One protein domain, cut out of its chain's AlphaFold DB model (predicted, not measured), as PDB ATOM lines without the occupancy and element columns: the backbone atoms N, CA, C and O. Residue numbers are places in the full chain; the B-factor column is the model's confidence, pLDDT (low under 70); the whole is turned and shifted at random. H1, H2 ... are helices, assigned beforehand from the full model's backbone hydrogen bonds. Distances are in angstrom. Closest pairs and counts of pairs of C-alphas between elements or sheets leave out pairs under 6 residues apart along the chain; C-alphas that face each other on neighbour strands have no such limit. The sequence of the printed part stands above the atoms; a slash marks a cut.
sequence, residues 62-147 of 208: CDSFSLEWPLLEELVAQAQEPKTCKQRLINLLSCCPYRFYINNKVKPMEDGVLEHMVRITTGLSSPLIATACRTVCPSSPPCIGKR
ATOM      1  N   CYS A  62     138.694 144.555 161.484       84.31
ATOM      2  CA  CYS A  62     140.136 144.591 161.686       84.31
ATOM      3  C   CYS A  62     140.514 145.730 162.631       84.31
ATOM      4  O   CYS A  62     139.899 146.793 162.590       84.31
ATOM      5  N   ASP A  63     141.592 145.552 163.395       82.06
ATOM      6  CA  ASP A  63     142.157 146.640 164.213       82.06
ATOM      7  C   ASP A  63     142.685 147.805 163.358       82.06
ATOM      8  O   ASP A  63     142.767 148.934 163.824       82.06
ATOM      9  N   SER A  64     143.036 147.542 162.096       81.50
ATOM     10  CA  SER A  64     143.543 148.541 161.151       81.50
ATOM     11  C   SER A  64     142.454 149.399 160.498       81.50
ATOM     12  O   SER A  64     142.771 150.207 159.630       81.50
ATOM     13  N   PHE A  65     141.176 149.196 160.832       86.12
ATOM     14  CA  PHE A  65     140.083 149.946 160.217       86.12
ATOM     15  C   PHE A  65     140.056 151.393 160.718       86.12
ATOM     16  O   PHE A  65     139.848 151.636 161.908       86.12
ATOM     17  N   SER A  66     140.223 152.349 159.800       83.50
ATOM     18  CA  SER A  66     140.060 153.770 160.111       83.50
ATOM     19  C   SER A  66     138.584 154.163 160.106       83.50
ATOM     20  O   SER A  66     137.823 153.789 159.213       83.50
ATOM     21  N   LEU A  67     138.189 154.947 161.109       84.19
ATOM     22  CA  LEU A  67     136.863 155.561 161.175       84.19
ATOM     23  C   LEU A  67     136.756 156.772 160.239       84.19
ATOM     24  O   LEU A  67     135.655 157.155 159.844       84.19
ATOM     25  N   GLU A  68     137.886 157.366 159.868       84.69
ATOM     26  CA  GLU A  68     137.925 158.508 158.964       84.69
ATOM     27  C   GLU A  68     137.510 158.074 157.560       84.69
ATOM     28  O   GLU A  68     137.912 157.020 157.062       84.69
ATOM     29  N   TRP A  69     136.643 158.867 156.929       84.94
ATOM     30  CA  TRP A  69     136.203 158.573 155.573       84.94
ATOM     31  C   TRP A  69     137.279 159.043 154.584       84.94
ATOM     32  O   TRP A  69     137.551 160.242 154.553       84.94
ATOM     33  N   PRO A  70     137.869 158.158 153.756       81.31
ATOM     34  CA  PRO A  70     139.033 158.514 152.938       81.31
ATOM     35  C   PRO A  70     138.791 159.670 151.961       81.31
ATOM     36  O   PRO A  70     139.691 160.452 151.688       81.31
ATOM     37  N   LEU A  71     137.563 159.801 151.450       82.69
ATOM     38  CA  LEU A  71     137.197 160.852 150.496       82.69
ATOM     39  C   LEU A  71     136.853 162.189 151.179       82.69
ATOM     40  O   LEU A  71     136.626 163.193 150.508       82.69
ATOM     41  N   LEU A  72     136.788 162.220 152.514       83.31
ATOM     42  CA  LEU A  72     136.375 163.411 153.251       83.31
ATOM     43  C   LEU A  72     137.360 164.562 153.062       83.31
ATOM     44  O   LEU A  72     136.919 165.686 152.855       83.31
ATOM     45  N   GLU A  73     138.664 164.293 153.101       81.88
ATOM     46  CA  GLU A  73     139.691 165.331 152.966       81.88
ATOM     47  C   GLU A  73     139.616 166.027 151.605       81.88
ATOM     48  O   GLU A  73     139.595 167.255 151.540       81.88
ATOM     49  N   GLU A  74     139.489 165.252 150.525       84.56
ATOM     50  CA  GLU A  74     139.358 165.785 149.167       84.56
ATOM     51  C   GLU A  74     138.085 166.629 149.022       84.56
ATOM     52  O   GLU A  74     138.123 167.742 148.495       84.56
ATOM     53  N   LEU A  75     136.955 166.146 149.543       83.44
ATOM     54  CA  LEU A  75     135.685 166.870 149.470       83.44
ATOM     55  C   LEU A  75     135.682 168.134 150.331       83.44
ATOM     56  O   LEU A  75     135.086 169.140 149.943       83.44
ATOM     57  N   VAL A  76     136.342 168.105 151.489       85.94
ATOM     58  CA  VAL A  76     136.514 169.281 152.346       85.94
ATOM     59  C   VAL A  76     137.416 170.302 151.656       85.94
ATOM     60  O   VAL A  76     137.060 171.478 151.635       85.94
ATOM     61  N   ALA A  77     138.516 169.872 151.031       86.69
ATOM     62  CA  ALA A  77     139.384 170.751 150.253       86.69
ATOM     63  C   ALA A  77     138.613 171.421 149.102       86.69
ATOM     64  O   ALA A  77     138.594 172.648 149.014       86.69
ATOM     65  N   GLN A  78     137.865 170.646 148.307       82.69
ATOM     66  CA  GLN A  78     136.995 171.172 147.244       82.69
ATOM     67  C   GLN A  78     135.921 172.136 147.778       82.69
ATOM     68  O   GLN A  78     135.553 173.107 147.119       82.69
ATOM     69  N   ALA A  79     135.390 171.888 148.977       78.81
ATOM     70  CA  ALA A  79     134.399 172.766 149.592       78.81
ATOM     71  C   ALA A  79     134.999 174.082 150.122       78.81
ATOM     72  O   ALA A  79     134.274 175.082 150.181       78.81
ATOM     73  N   GLN A  80     136.277 174.067 150.517       81.94
ATOM     74  CA  GLN A  80     137.026 175.224 151.015       81.94
ATOM     75  C   GLN A  80     137.552 176.131 149.896       81.94
ATOM     76  O   GLN A  80     137.836 177.302 150.161       81.94
ATOM     77  N   GLU A  81     137.635 175.646 148.654       80.81
ATOM     78  CA  GLU A  81     138.001 176.485 147.515       80.81
ATOM     79  C   GLU A  81     137.042 177.686 147.369       80.81
ATOM     80  O   GLU A  81     135.819 177.560 147.539       80.81
ATOM     81  N   PRO A  82     137.567 178.892 147.071       78.38
ATOM     82  CA  PRO A  82     136.764 180.102 147.023       78.38
ATOM     83  C   PRO A  82     135.706 180.003 145.921       78.38
ATOM     84  O   PRO A  82     135.983 180.112 144.729       78.38
ATOM     85  N   LYS A  83     134.450 179.842 146.340       74.38
ATOM     86  CA  LYS A  83     133.314 179.704 145.425       74.38
ATOM     87  C   LYS A  83     133.066 180.998 144.652       74.38
ATOM     88  O   LYS A  83     132.847 182.054 145.263       74.38
ATOM     89  N   THR A  84     132.997 180.899 143.327       79.88
ATOM     90  CA  THR A  84     132.642 182.003 142.420       79.88
ATOM     91  C   THR A  84     131.231 182.521 142.730       79.88
ATOM     92  O   THR A  84     130.358 181.757 143.141       79.88
ATOM     93  N   CYS A  85     130.956 183.809 142.497       73.44
ATOM     94  CA  CYS A  85     129.667 184.450 142.813       73.44
ATOM     95  C   CYS A  85     128.433 183.654 142.310       73.44
ATOM     96  O   CYS A  85     127.461 183.471 143.042       73.44
ATOM     97  N   LYS A  86     128.518 183.051 141.113       74.06
ATOM     98  CA  LYS A  86     127.472 182.173 140.546       74.06
ATOM     99  C   LYS A  86     127.258 180.877 141.347       74.06
ATOM    100  O   LYS A  86     126.122 180.465 141.553       74.06
ATOM    101  N   GLN A  87     128.328 180.256 141.844       73.62
ATOM    102  CA  GLN A  87     128.248 179.054 142.684       73.62
ATOM    103  C   GLN A  87     127.636 179.366 144.057       73.62
ATOM    104  O   GLN A  87     126.935 178.528 144.619       73.62
ATOM    105  N   ARG A  88     127.848 180.575 144.597       73.19
ATOM    106  CA  ARG A  88     127.205 181.022 145.846       73.19
ATOM    107  C   ARG A  88     125.687 181.149 145.691       73.19
ATOM    108  O   ARG A  88     124.955 180.650 146.540       73.19
ATOM    109  N   LEU A  89     125.224 181.728 144.580       73.12
ATOM    110  CA  LEU A  89     123.795 181.841 144.263       73.12
ATOM    111  C   LEU A  89     123.133 180.464 144.075       73.12
ATOM    112  O   LEU A  89     122.068 180.205 144.630       73.12
ATOM    113  N   ILE A  90     123.791 179.553 143.350       72.19
ATOM    114  CA  ILE A  90     123.311 178.174 143.153       72.19
ATOM    115  C   ILE A  90     123.247 177.412 144.485       72.19
ATOM    116  O   ILE A  90     122.288 176.682 144.729       72.19
ATOM    117  N   ASN A  91     124.233 177.597 145.368       67.06
ATOM    118  CA  ASN A  91     124.235 176.956 146.682       67.06
ATOM    119  C   ASN A  91     123.107 177.466 147.579       67.06
ATOM    120  O   ASN A  91     122.452 176.648 148.208       67.06
ATOM    121  N   LEU A  92     122.814 178.771 147.582       67.06
ATOM    122  CA  LEU A  92     121.672 179.327 148.320       67.06
ATOM    123  C   LEU A  92     120.338 178.708 147.875       67.06
ATOM    124  O   LEU A  92     119.519 178.351 148.716       67.06
ATOM    125  N   LEU A  93     120.158 178.495 146.568       64.69
ATOM    126  CA  LEU A  93     118.989 177.795 146.019       64.69
ATOM    127  C   LEU A  93     118.989 176.292 146.353       64.69
ATOM    128  O   LEU A  93     117.932 175.669 146.454       64.69
ATOM    129  N   SER A  94     120.170 175.694 146.535       60.59
ATOM    130  CA  SER A  94     120.332 174.282 146.894       60.59
ATOM    131  C   SER A  94     120.233 174.008 148.401       60.59
ATOM    132  O   SER A  94     119.993 172.862 148.773       60.59
ATOM    133  N   CYS A  95     120.380 175.025 149.257       54.41
ATOM    134  CA  CYS A  95     120.203 174.951 150.713       54.41
ATOM    135  C   CYS A  95     118.731 174.889 151.148       54.41
ATOM    136  O   CYS A  95     118.452 174.791 152.342       54.41
ATOM    137  N   CYS A  96     117.781 174.919 150.208       58.06
ATOM    138  CA  CYS A  96     116.372 174.725 150.511       58.06
ATOM    139  C   CYS A  96     116.149 173.313 151.096       58.06
ATOM    140  O   CYS A  96     116.367 172.322 150.388       58.06
ATOM    141  N   PRO A  97     115.661 173.185 152.346       54.06
ATOM    142  CA  PRO A  97     115.473 171.893 153.019       54.06
ATOM    143  C   PRO A  97     114.535 170.941 152.254       54.06
ATOM    144  O   PRO A  97     114.656 169.722 152.355       54.06
ATOM    145  N   TYR A  98     113.671 171.479 151.388       48.72
ATOM    146  CA  TYR A  98     112.811 170.704 150.492       48.72
ATOM    147  C   TYR A  98     113.570 169.886 149.427       48.72
ATOM    148  O   TYR A  98     113.062 168.862 148.969       48.72
ATOM    149  N   ARG A  99     114.801 170.269 149.049       45.66
ATOM    150  CA  ARG A  99     115.595 169.526 148.051       45.66
ATOM    151  C   ARG A  99     116.243 168.261 148.621       45.66
ATOM    152  O   ARG A  99     116.443 167.303 147.875       45.66
ATOM    153  N   PHE A 100     116.482 168.225 149.933       47.69
ATOM    154  CA  PHE A 100     116.883 167.008 150.646       47.69
ATOM    155  C   PHE A 100     115.741 165.984 150.716       47.69
ATOM    156  O   PHE A 100     115.986 164.784 150.632       47.69
ATOM    157  N   TYR A 101     114.489 166.444 150.799       47.62
ATOM    158  CA  TYR A 101     113.328 165.561 150.939       47.62
ATOM    159  C   TYR A 101     112.891 164.903 149.617       47.62
ATOM    160  O   TYR A 101     112.439 163.761 149.615       47.62
ATOM    161  N   ILE A 102     113.054 165.588 148.476       45.69
ATOM    162  CA  ILE A 102     112.525 165.124 147.178       45.69
ATOM    163  C   ILE A 102     113.487 164.169 146.441       45.69
ATOM    164  O   ILE A 102     113.033 163.336 145.659       45.69
ATOM    165  N   ASN A 103     114.799 164.209 146.712       46.41
ATOM    166  CA  ASN A 103     115.791 163.386 145.998       46.41
ATOM    167  C   ASN A 103     116.375 162.230 146.832       46.41
ATOM    168  O   ASN A 103     117.470 161.743 146.559       46.41
ATOM    169  N   ASN A 104     115.637 161.764 147.844       51.50
ATOM    170  CA  ASN A 104     116.095 160.757 148.807       51.50
ATOM    171  C   ASN A 104     116.173 159.318 148.240       51.50
ATOM    172  O   ASN A 104     116.379 158.354 148.973       51.50
ATOM    173  N   LYS A 105     116.050 159.145 146.915       51.84
ATOM    174  CA  LYS A 105     116.450 157.908 146.229       51.84
ATOM    175  C   LYS A 105     117.961 157.933 145.994       51.84
ATOM    176  O   LYS A 105     118.422 157.884 144.854       51.84
ATOM    177  N   VAL A 106     118.735 158.019 147.076       60.72
ATOM    178  CA  VAL A 106     120.184 157.823 147.008       60.72
ATOM    179  C   VAL A 106     120.393 156.370 146.602       60.72
ATOM    180  O   VAL A 106     120.143 155.448 147.377       60.72
ATOM    181  N   LYS A 107     120.776 156.151 145.341       61.44
ATOM    182  CA  LYS A 107     121.167 154.814 144.893       61.44
ATOM    183  C   LYS A 107     122.330 154.366 145.783       61.44
ATOM    184  O   LYS A 107     123.262 155.154 145.947       61.44
ATOM    185  N   PRO A 108     122.295 153.147 146.349       66.50
ATOM    186  CA  PRO A 108     123.419 152.638 147.116       66.50
ATOM    187  C   PRO A 108     124.641 152.594 146.194       66.50
ATOM    188  O   PRO A 108     124.668 151.844 145.214       66.50
ATOM    189  N   MET A 109     125.598 153.474 146.477       69.69
ATOM    190  CA  MET A 109     126.869 153.581 145.775       69.69
ATOM    191  C   MET A 109     127.899 152.760 146.541       69.69
ATOM    192  O   MET A 109     127.947 152.868 147.766       69.69
ATOM    193  N   GLU A 110     128.703 151.977 145.823       71.44
ATOM    194  CA  GLU A 110     129.872 151.328 146.424       71.44
ATOM    195  C   GLU A 110     130.814 152.404 146.967       71.44
ATOM    196  O   GLU A 110     131.079 153.387 146.273       71.44
ATOM    197  N   ASP A 111     131.288 152.232 148.197       75.38
ATOM    198  CA  ASP A 111     132.223 153.139 148.871       75.38
ATOM    199  C   ASP A 111     131.683 154.566 149.096       75.38
ATOM    200  O   ASP A 111     132.429 155.508 149.370       75.38
ATOM    201  N   GLY A 112     130.359 154.734 149.041       84.69
ATOM    202  CA  GLY A 112     129.701 156.001 149.354       84.69
ATOM    203  C   GLY A 112     129.669 156.327 150.853       84.69
ATOM    204  O   GLY A 112     129.841 155.456 151.708       84.69
ATOM    205  N   VAL A 113     129.335 157.583 151.181       85.19
ATOM    206  CA  VAL A 113     129.176 158.077 152.570       85.19
ATOM    207  C   VAL A 113     128.284 157.160 153.403       85.19
ATOM    208  O   VAL A 113     128.613 156.821 154.536       85.19
ATOM    209  N   LEU A 114     127.144 156.751 152.835       85.50
ATOM    210  CA  LEU A 114     126.171 155.928 153.546       85.50
ATOM    211  C   LEU A 114     126.715 154.520 153.821       85.50
ATOM    212  O   LEU A 114     126.450 153.963 154.881       85.50
ATOM    213  N   GLU A 115     127.500 153.956 152.901       86.31
ATOM    214  CA  GLU A 115     128.144 152.661 153.116       86.31
ATOM    215  C   GLU A 115     129.229 152.756 154.195       86.31
ATOM    216  O   GLU A 115     129.286 151.901 155.079       86.31
ATOM    217  N   HIS A 116     130.040 153.821 154.179       88.38
ATOM    218  CA  HIS A 116     131.052 154.068 155.212       88.38
ATOM    219  C   HIS A 116     130.425 154.270 156.594       88.38
ATOM    220  O   HIS A 116     130.883 153.684 157.571       88.38
ATOM    221  N   MET A 117     129.317 155.012 156.673       88.38
ATOM    222  CA  MET A 117     128.530 155.159 157.901       88.38
ATOM    223  C   MET A 117     128.063 153.797 158.429       88.38
ATOM    224  O   MET A 117     128.224 153.507 159.616       88.38
ATOM    225  N   VAL A 118     127.526 152.935 157.558       89.56
ATOM    226  CA  VAL A 118     127.132 151.576 157.951       89.56
ATOM    227  C   VAL A 118     128.348 150.808 158.473       89.56
ATOM    228  O   VAL A 118     128.278 150.310 159.592       89.56
ATOM    229  N   ARG A 119     129.485 150.800 157.762       89.56
ATOM    230  CA  ARG A 119     130.713 150.118 158.223       89.56
ATOM    231  C   ARG A 119     131.209 150.621 159.574       89.56
ATOM    232  O   ARG A 119     131.591 149.796 160.396       89.56
ATOM    233  N   ILE A 120     131.179 151.932 159.825       90.25
ATOM    234  CA  ILE A 120     131.540 152.507 161.128       90.25
ATOM    235  C   ILE A 120     130.604 151.979 162.210       90.25
ATOM    236  O   ILE A 120     131.070 151.480 163.226       90.25
ATOM    237  N   THR A 121     129.288 152.057 161.997       90.44
ATOM    238  CA  THR A 121     128.313 151.638 163.017       90.44
ATOM    239  C   THR A 121     128.368 150.136 163.295       90.44
ATOM    240  O   THR A 121     128.207 149.735 164.449       90.44
ATOM    241  N   THR A 122     128.660 149.323 162.272       89.88
ATOM    242  CA  THR A 122     128.745 147.857 162.360       89.88
ATOM    243  C   THR A 122     130.160 147.306 162.579       89.88
ATOM    244  O   THR A 122     130.337 146.089 162.654       89.88
ATOM    245  N   GLY A 123     131.168 148.172 162.674       89.56
ATOM    246  CA  GLY A 123     132.570 147.792 162.828       89.56
ATOM    247  C   GLY A 123     132.950 147.441 164.264       89.56
ATOM    248  O   GLY A 123     132.288 147.838 165.218       89.56
ATOM    249  N   LEU A 124     134.056 146.715 164.437       87.44
ATOM    250  CA  LEU A 124     134.568 146.335 165.760       87.44
ATOM    251  C   LEU A 124     134.996 147.553 166.593       87.44
ATOM    252  O   LEU A 124     134.849 147.540 167.809       87.44
ATOM    253  N   SER A 125     135.493 148.602 165.934       85.19
ATOM    254  CA  SER A 125     135.876 149.880 166.545       85.19
ATOM    255  C   SER A 125     134.688 150.812 166.819       85.19
ATOM    256  O   SER A 125     134.875 151.890 167.382       85.19
ATOM    257  N   SER A 126     133.463 150.409 166.459       88.50
ATOM    258  CA  SER A 126     132.241 151.159 166.762       88.50
ATOM    259  C   SER A 126     132.044 151.281 168.273       88.50
ATOM    260  O   SER A 126     132.099 150.256 168.956       88.50
ATOM    261  N   PRO A 127     131.689 152.460 168.814       85.50
ATOM    262  CA  PRO A 127     131.351 152.607 170.232       85.50
ATOM    263  C   PRO A 127     130.250 151.640 170.706       85.50
ATOM    264  O   PRO A 127     130.234 151.231 171.867       85.50
ATOM    265  N   LEU A 128     129.346 151.238 169.803       85.94
ATOM    266  CA  LEU A 128     128.244 150.324 170.111       85.94
ATOM    267  C   LEU A 128     128.677 148.853 170.159       85.94
ATOM    268  O   LEU A 128     128.149 148.083 170.954       85.94
ATOM    269  N   ILE A 129     129.625 148.447 169.312       89.38
ATOM    270  CA  ILE A 129     130.044 147.043 169.186       89.38
ATOM    271  C   ILE A 129     131.273 146.759 170.041       89.38
ATOM    272  O   ILE A 129     131.343 145.691 170.642       89.38
ATOM    273  N   ALA A 130     132.198 147.712 170.160       87.25
ATOM    274  CA  ALA A 130     133.429 147.578 170.936       87.25
ATOM    275  C   ALA A 130     133.172 147.256 172.417       87.25
ATOM    276  O   ALA A 130     133.986 146.598 173.063       87.25
ATOM    277  N   THR A 131     132.038 147.710 172.960       87.62
ATOM    278  CA  THR A 131     131.645 147.473 174.356       87.62
ATOM    279  C   THR A 131     131.068 146.076 174.581       87.62
ATOM    280  O   THR A 131     131.276 145.498 175.647       87.62
ATOM    281  N   ALA A 132     130.373 145.512 173.590       88.31
ATOM    282  CA  ALA A 132     129.655 144.243 173.720       88.31
ATOM    283  C   ALA A 132     130.408 143.043 173.120       88.31
ATOM    284  O   ALA A 132     130.269 141.915 173.592       88.31
ATOM    285  N   CYS A 133     131.204 143.267 172.074       84.25
ATOM    286  CA  CYS A 133     131.769 142.218 171.235       84.25
ATOM    287  C   CYS A 133     133.279 142.397 171.066       84.25
ATOM    288  O   CYS A 133     133.761 143.465 170.700       84.25
ATOM    289  N   ARG A 134     134.036 141.305 171.233       82.69
ATOM    290  CA  ARG A 134     135.474 141.258 170.942       82.69
ATOM    291  C   ARG A 134     135.794 140.062 170.055       82.69
ATOM    292  O   ARG A 134     135.378 138.942 170.345       82.69
ATOM    293  N   THR A 135     136.536 140.284 168.975       85.31
ATOM    294  CA  THR A 135     136.936 139.197 168.076       85.31
ATOM    295  C   THR A 135     138.105 138.411 168.669       85.31
ATOM    296  O   THR A 135     138.966 138.950 169.362       85.31
ATOM    297  N   VAL A 136     138.147 137.105 168.389       84.88
ATOM    298  CA  VAL A 136     139.269 136.256 168.817       84.88
ATOM    299  C   VAL A 136     140.514 136.538 167.965       84.88
ATOM    300  O   VAL A 136     141.623 136.424 168.466       84.88
ATOM    301  N   CYS A 137     140.355 136.949 166.704       79.00
ATOM    302  CA  CYS A 137     141.459 137.227 165.779       79.00
ATOM    303  C   CYS A 137     141.306 138.593 165.091       79.00
ATOM    304  O   CYS A 137     140.953 138.629 163.910       79.00
ATOM    305  N   PRO A 138     141.593 139.707 165.777       77.75
ATOM    306  CA  PRO A 138     141.450 141.025 165.166       77.75
ATOM    307  C   PRO A 138     142.534 141.330 164.112       77.75
ATOM    308  O   PRO A 138     142.290 142.066 163.160       77.75
ATOM    309  N   SER A 139     143.704 140.692 164.213       80.12
ATOM    310  CA  SER A 139     144.813 140.823 163.254       80.12
ATOM    311  C   SER A 139     144.699 139.915 162.023       80.12
ATOM    312  O   SER A 139     145.456 140.065 161.065       80.12
ATOM    313  N   SER A 140     143.779 138.948 162.033       79.81
ATOM    314  CA  SER A 140     143.572 138.019 160.918       79.81
ATOM    315  C   SER A 140     142.071 137.820 160.668       79.81
ATOM    316  O   SER A 140     141.518 136.779 161.054       79.81
ATOM    317  N   PRO A 141     141.393 138.807 160.053       82.25
ATOM    318  CA  PRO A 141     139.966 138.725 159.754       82.25
ATOM    319  C   PRO A 141     139.655 137.551 158.808       82.25
ATOM    320  O   PRO A 141     140.531 137.077 158.068       82.25
ATOM    321  N   PRO A 142     138.398 137.075 158.785       83.38
ATOM    322  CA  PRO A 142     137.977 136.073 157.817       83.38
ATOM    323  C   PRO A 142     138.025 136.671 156.410       83.38
ATOM    324  O   PRO A 142     137.295 137.609 156.127       83.38
ATOM    325  N   CYS A 143     138.826 136.106 155.511       86.00
ATOM    326  CA  CYS A 143     138.866 136.540 154.116       86.00
ATOM    327  C   CYS A 143     138.419 135.423 153.179       86.00
ATOM    328  O   CYS A 143     138.562 134.237 153.488       86.00
ATOM    329  N   ILE A 144     137.911 135.807 152.016       87.19
ATOM    330  CA  ILE A 144     137.564 134.884 150.939       87.19
ATOM    331  C   ILE A 144     138.796 134.071 150.533       87.19
ATOM    332  O   ILE A 144     139.905 134.596 150.446       87.19
ATOM    333  N   GLY A 145     138.609 132.765 150.343       77.94
ATOM    334  CA  GLY A 145     139.684 131.834 149.986       77.94
ATOM    335  C   GLY A 145     140.607 131.424 151.141       77.94
ATOM    336  O   GLY A 145     141.368 130.471 150.992       77.94
ATOM    337  N   LYS A 146     140.536 132.068 152.317       81.06
ATOM    338  CA  LYS A 146     141.287 131.620 153.499       81.06
ATOM    339  C   LYS A 146     140.515 130.534 154.243       81.06
ATOM    340  O   LYS A 146     139.341 130.702 154.576       81.06
ATOM    341  N   ARG A 147     141.196 129.431 154.578       75.88
ATOM    342  CA  ARG A 147     140.638 128.389 155.451       75.88
ATOM    343  C   ARG A 147     140.329 128.984 156.827       75.88
ATOM    344  O   ARG A 147     141.201 129.567 157.466       75.88
TER     345      ARG A 147
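What this domain is: This is residues 62 to 147 of the 208 residues of the protein "Ankyrin repeat domain 33Bb" of Pundamilia nyererei (UniProt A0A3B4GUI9). The printed part is a long open loop with four short helices strung along it: H1 lies on the way out, H2 at the far end, and H3 and H4 on the way back. No helix packs on another, and a tail with no named element, residues 123 to 147, follows H4 at the other end. There are 86 residues with four named helices in the order H1, H2, H3, H4 and no named strand. The class is all helix, though under half of the residues, 35 of 86, are in named elements. The whole is extended, with a radius of gyration of the C-alphas of 18.8 A, and spans 57 by 29 by 28 A.

Where its parts are: H1 is residues 72 to 80, 12.0 A long from first to last C-alpha, and begins with C-alpha 72 at (136.375, 163.411, 153.251). H2, residues 85 to 94, is 14.4 A long, with C-alpha 85 at (129.667, 184.450, 142.813). H3, residues 97 to 102, is 9.4 A long. H4, residues 113 to 122, is 14.2 A long and ends with C-alpha 122 at (128.745, 147.857, 162.360).

How they stand to each other: H1 and H2 are apart, though a tight link of 4 residues joins them. H2 and H3 meet only through their link, a tight one of 2 residues. H3 and H4 are apart, with a short link of 10 residues between them. H4 is also apart from H1 and H2, and H1 is apart from H3. In H1, H2 and H4 every O i to N i+4 pair is within hydrogen-bond range; in H3 it is 1 of 2.

The domain as a whole: The printed part has no cut. The two C-alphas farthest apart, those of Cys 85 and Arg 147, are 58.5 A apart. No link between helices is long. Mean pLDDT of the printed part is 77.0, and residues 91 to 109 are under 70.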